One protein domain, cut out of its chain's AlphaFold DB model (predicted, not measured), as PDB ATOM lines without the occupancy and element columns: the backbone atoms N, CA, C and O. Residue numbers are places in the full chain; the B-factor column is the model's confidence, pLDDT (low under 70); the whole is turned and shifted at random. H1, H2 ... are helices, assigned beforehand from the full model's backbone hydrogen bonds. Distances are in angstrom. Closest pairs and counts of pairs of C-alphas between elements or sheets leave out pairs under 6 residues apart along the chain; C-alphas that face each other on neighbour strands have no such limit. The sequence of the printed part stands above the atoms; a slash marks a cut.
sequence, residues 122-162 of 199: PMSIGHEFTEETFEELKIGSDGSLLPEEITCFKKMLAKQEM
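Overview. This is residues 122 to 162 of the 199 residues of the protein "Predicted protein" of Physcomitrium patens (UniProt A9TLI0). The printed part makes a loose, open loop: the longer helix H2 runs along one side, the short helix H1 stands across from it on the other side with a gap between them, and the unnamed stretch 137 to 146 curves round one end to join them. At the other end the unnamed residues 122 to 130 lead into H1. Look for 41 residues with two named helices, H1 then H2, and no named strand; the class is all helix, though 19 of the 41 residues are in named elements. The whole is only just loose, close to compact, with a radius of gyration of the C-alphas of 11.1 A, and elongated, spanning 31 by 19 by 14 A.

Arrangement. Start from H2, residues 147 to 159, the longest helix. H1, residues 131 to 136, is apart from it, with no C-alpha of the one within 8 A of the other. The link from H1 to H2 has 10 residues and is short. Along the backbones of H1 and H2, every O i to N i+4 pair is within hydrogen-bond range.

Along the chain. Find C-alpha 147 at (11.256, 17.284, 36.155); from there the 13 residues of H2 run 18.3 A to C-alpha 159 at (25.863, 19.103, 25.334). Then go back to C-alpha 131 at (25.681, 5.643, 26.364), where the six residues of H1 begin; its first and last C-alphas are 8.8 A apart.

Size, cuts and confidence. The two C-alphas farthest apart are those of Ser 124 and Gly 143, at 31.9 A. The C-alphas of Pro 122 and Met 162, the first and last printed, are 12.1 A apart. The printed part has no cut. In the B-factor column of this predicted model the mean pLDDT of the printed part is 73.3, and residues 122 to 129, 141 and 158 to 162 are under 70.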
ATOM      1  N   PRO A 122      35.987  23.787  27.092       64.31
ATOM      2  CA  PRO A 122      35.159  22.953  27.958       64.31
ATOM      3  C   PRO A 122      35.171  21.483  27.520       64.31
ATOM      4  O   PRO A 122      34.996  20.599  28.358       64.31
ATOM      5  N   MET A 123      35.433  21.219  26.233       64.44
ATOM      6  CA  MET A 123      35.534  19.875  25.673       64.44
ATOM      7  C   MET A 123      36.739  19.103  26.231       64.44
ATOM      8  O   MET A 123      36.662  17.887  26.387       64.44
ATOM      9  N   SER A 124      37.842  19.781  26.578       65.62
ATOM     10  CA  SER A 124      39.058  19.134  27.096       65.62
ATOM     11  C   SER A 124      39.088  18.955  28.616       65.62
ATOM     12  O   SER A 124      39.999  18.309  29.130       65.62
ATOM     13  N   ILE A 125      38.100  19.493  29.335       66.31
ATOM     14  CA  ILE A 125      37.968  19.382  30.802       66.31
ATOM     15  C   ILE A 125      36.958  18.276  31.182       66.31
ATOM     16  O   ILE A 125      36.734  17.986  32.356       66.31
ATOM     17  N   GLY A 126      36.346  17.639  30.181       67.12
ATOM     18  CA  GLY A 126      35.275  16.666  30.340       67.12
ATOM     19  C   GLY A 126      35.716  15.203  30.427       67.12
ATOM     20  O   GLY A 126      36.743  14.802  29.884       67.12
ATOM     21  N   HIS A 127      34.885  14.377  31.065       69.75
ATOM     22  CA  HIS A 127      34.885  12.924  30.886       69.75
ATOM     23  C   HIS A 127      33.893  12.568  29.770       69.75
ATOM     24  O   HIS A 127      32.764  13.057  29.783       69.75
ATOM     25  N   GLU A 128      34.317  11.749  28.806       69.56
ATOM     26  CA  GLU A 128      33.427  11.165  27.799       69.56
ATOM     27  C   GLU A 128      32.617  10.047  28.461       69.56
ATOM     28  O   GLU A 128      33.166   9.011  28.846       69.56
ATOM     29  N   PHE A 129      31.324  10.294  28.658       69.81
ATOM     30  CA  PHE A 129      30.408   9.258  29.103       69.81
ATOM     31  C   PHE A 129      30.145   8.304  27.932       69.81
ATOM     32  O   PHE A 129      30.136   8.696  26.771       69.81
ATOM     33  N   THR A 130      29.976   7.019  28.221       74.38
ATOM     34  CA  THR A 130      29.399   6.091  27.246       74.38
ATOM     35  C   THR A 130      27.886   6.074  27.419       74.38
ATOM     36  O   THR A 130      27.391   6.291  28.528       74.38
ATOM     37  N   GLU A 131      27.151   5.756  26.351       72.19
ATOM     38  CA  GLU A 131      25.681   5.643  26.364       72.19
ATOM     39  C   GLU A 131      25.183   4.773  27.541       72.19
ATOM     40  O   GLU A 131      24.270   5.167  28.260       72.19
ATOM     41  N   GLU A 132      25.878   3.664  27.829       76.94
ATOM     42  CA  GLU A 132      25.609   2.776  28.974       76.94
ATOM     43  C   GLU A 132      25.752   3.494  30.331       76.94
ATOM     44  O   GLU A 132      24.842   3.456  31.157       76.94
ATOM     45  N   THR A 133      26.854   4.216  30.562       75.38
ATOM     46  CA  THR A 133      27.068   4.949  31.827       75.38
ATOM     47  C   THR A 133      26.114   6.130  32.004       75.38
ATOM     48  O   THR A 133      25.742   6.467  33.130       75.38
ATOM     49  N   PHE A 134      25.694   6.753  30.900       75.62
ATOM     50  CA  PHE A 134      24.729   7.846  30.907       75.62
ATOM     51  C   PHE A 134      23.317   7.363  31.261       75.62
ATOM     52  O   PHE A 134      22.583   8.056  31.967       75.62
ATOM     53  N   GLU A 135      22.934   6.166  30.815       74.19
ATOM     54  CA  GLU A 135      21.674   5.530  31.215       74.19
ATOM     55  C   GLU A 135      21.691   5.059  32.678       74.19
ATOM     56  O   GLU A 135      20.674   5.161  33.370       74.19
ATOM     57  N   GLU A 136      22.843   4.605  33.184       78.88
ATOM     58  CA  GLU A 136      23.015   4.233  34.596       78.88
ATOM     59  C   GLU A 136      23.012   5.434  35.558       78.88
ATOM     60  O   GLU A 136      22.758   5.273  36.759       78.88
ATOM     61  N   LEU A 137      23.251   6.651  35.059       76.19
ATOM     62  CA  LEU A 137      23.192   7.888  35.837       76.19
ATOM     63  C   LEU A 137      21.754   8.162  36.314       76.19
ATOM     64  O   LEU A 137      20.910   8.738  35.624       76.19
ATOM     65  N   LYS A 138      21.477   7.785  37.567       78.62
ATOM     66  CA  LYS A 138      20.184   7.953  38.255       78.62
ATOM     67  C   LYS A 138      19.901   9.399  38.695       78.62
ATOM     68  O   LYS A 138      19.637   9.670  39.868       78.62
ATOM     69  N   ILE A 139      19.932  10.342  37.755       75.56
ATOM     70  CA  ILE A 139      19.613  11.755  38.009       75.56
ATOM     71  C   ILE A 139      18.130  11.880  38.388       75.56
ATOM     72  O   ILE A 139      17.252  11.589  37.575       75.56
ATOM     73  N   GLY A 140      17.862  12.329  39.618       73.12
ATOM     74  CA  GLY A 140      16.509  12.583  40.127       73.12
ATOM     75  C   GLY A 140      15.762  11.359  40.671       73.12
ATOM     76  O   GLY A 140      14.537  11.392  40.752       73.12
ATOM     77  N   SER A 141      16.464  10.276  41.031       67.69
ATOM     78  CA  SER A 141      15.821   9.048  41.545       67.69
ATOM     79  C   SER A 141      15.141   9.187  42.915       67.69
ATOM     80  O   SER A 141      14.274   8.384  43.246       67.69
ATOM     81  N   ASP A 142      15.499  10.206  43.690       77.12
ATOM     82  CA  ASP A 142      15.037  10.469  45.056       77.12
ATOM     83  C   ASP A 142      13.977  11.584  45.142       77.12
ATOM     84  O   ASP A 142      13.499  11.905  46.227       77.12
ATOM     85  N   GLY A 143      13.593  12.179  44.007       75.38
ATOM     86  CA  GLY A 143      12.610  13.266  43.955       75.38
ATOM     87  C   GLY A 143      13.129  14.625  44.439       75.38
ATOM     88  O   GLY A 143      12.332  15.550  44.580       75.38
ATOM     89  N   SER A 144      14.440  14.773  44.660       81.94
ATOM     90  CA  SER A 144      15.065  16.043  45.069       81.94
ATOM     91  C   SER A 144      15.065  17.105  43.964       81.94
ATOM     92  O   SER A 144      15.249  18.287  44.246       81.94
ATOM     93  N   LEU A 145      14.878  16.685  42.709       82.81
ATOM     94  CA  LEU A 145      14.905  17.543  41.530       82.81
ATOM     95  C   LEU A 145      13.534  17.590  40.863       82.81
ATOM     96  O   LEU A 145      12.866  16.565  40.697       82.81
ATOM     97  N   LEU A 146      13.149  18.780  40.414       86.62
ATOM     98  CA  LEU A 146      11.977  18.963  39.572       86.62
ATOM     99  C   LEU A 146      12.206  18.319  38.189       86.62
ATOM    100  O   LEU A 146      13.341  18.263  37.701       86.62
ATOM    101  N   PRO A 147      11.147  17.859  37.500       79.50
ATOM    102  CA  PRO A 147      11.256  17.284  36.155       79.50
ATOM    103  C   PRO A 147      11.989  18.190  35.150       79.50
ATOM    104  O   PRO A 147      12.731  17.714  34.283       79.50
ATOM    105  N   GLU A 148      11.819  19.505  35.281       79.75
ATOM    106  CA  GLU A 148      12.476  20.526  34.470       79.75
ATOM    107  C   GLU A 148      13.990  20.575  34.727       79.75
ATOM    108  O   GLU A 148      14.773  20.692  33.782       79.75
ATOM    109  N   GLU A 149      14.412  20.419  35.983       79.38
ATOM    110  CA  GLU A 149      15.820  20.412  36.389       79.38
ATOM    111  C   GLU A 149      16.517  19.142  35.903       79.38
ATOM    112  O   GLU A 149      17.581  19.223  35.295       79.38
ATOM    113  N   ILE A 150      15.880  17.977  36.063       82.00
ATOM    114  CA  ILE A 150      16.381  16.696  35.537       82.00
ATOM    115  C   ILE A 150      16.583  16.791  34.021       82.00
ATOM    116  O   ILE A 150      17.609  16.363  33.487       82.00
ATOM    117  N   THR A 151      15.621  17.392  33.317       81.25
ATOM    118  CA  THR A 151      15.710  17.607  31.867       81.25
ATOM    119  C   THR A 151      16.851  18.560  31.507       81.25
ATOM    120  O   THR A 151      17.554  18.332  30.520       81.25
ATOM    121  N   CYS A 152      17.061  19.617  32.296       80.31
ATOM    122  CA  CYS A 152      18.155  20.568  32.111       80.31
ATOM    123  C   CYS A 152      19.525  19.898  32.300       80.31
ATOM    124  O   CYS A 152      20.369  19.984  31.410       80.31
ATOM    125  N   PHE A 153      19.713  19.144  33.387       80.38
ATOM    126  CA  PHE A 153      20.951  18.411  33.661       80.38
ATOM    127  C   PHE A 153      21.279  17.396  32.567       80.38
ATOM    128  O   PHE A 153      22.407  17.364  32.079       80.38
ATOM    129  N   LYS A 154      20.289  16.623  32.102       78.69
ATOM    130  CA  LYS A 154      20.486  15.686  30.986       78.69
ATOM    131  C   LYS A 154      20.910  16.397  29.702       78.69
ATOM    132  O   LYS A 154      21.800  15.920  29.008       78.69
ATOM    133  N   LYS A 155      20.331  17.565  29.404       76.12
ATOM    134  CA  LYS A 155      20.756  18.393  28.263       76.12
ATOM    135  C   LYS A 155      22.162  18.960  28.444       76.12
ATOM    136  O   LYS A 155      22.869  19.085  27.457       76.12
ATOM    137  N   MET A 156      22.567  19.324  29.660       77.12
ATOM    138  CA  MET A 156      23.921  19.820  29.932       77.12
ATOM    139  C   MET A 156      24.975  18.730  29.744       77.12
ATOM    140  O   MET A 156      25.998  18.990  29.121       77.12
ATOM    141  N   LEU A 157      24.699  17.514  30.212       76.88
ATOM    142  CA  LEU A 157      25.604  16.381  30.040       76.88
ATOM    143  C   LEU A 157      25.675  15.934  28.568       76.88
ATOM    144  O   LEU A 157      26.763  15.728  28.049       76.88
ATOM    145  N   ALA A 158      24.544  15.910  27.853       68.38
ATOM    146  CA  ALA A 158      24.518  15.617  26.416       68.38
ATOM    147  C   ALA A 158      25.164  16.724  25.553       68.38
ATOM    148  O   ALA A 158      25.701  16.448  24.487       68.38
ATOM    149  N   LYS A 159      25.153  17.989  26.001       62.56
ATOM    150  CA  LYS A 159      25.863  19.103  25.334       62.56
ATOM    151  C   LYS A 159      27.384  18.967  25.403       62.56
ATOM    152  O   LYS A 159      28.070  19.513  24.548       62.56
ATOM    153  N   GLN A 160      27.898  18.250  26.397       58.09
ATOM    154  CA  GLN A 160      29.312  17.886  26.460       58.09
ATOM    155  C   GLN A 160      29.666  16.803  25.420       58.09
ATOM    156  O   GLN A 160      30.824  16.688  25.040       58.09
ATOM    157  N   GLU A 161      28.674  16.057  24.914       53.81
ATOM    158  CA  GLU A 161      28.823  15.062  23.838       53.81
ATOM    159  C   GLU A 161      28.463  15.599  22.439       53.81
ATOM    160  O   GLU A 161      28.971  15.092  21.440       53.81
ATOM    161  N   MET A 162      27.598  16.615  22.323       50.50
ATOM    162  CA  MET A 162      27.091  17.108  21.037       50.50
ATOM    163  C   MET A 162      27.104  18.643  20.955       50.50
ATOM    164  O   MET A 162      26.219  19.305  21.485       50.50
TER     165      MET A 162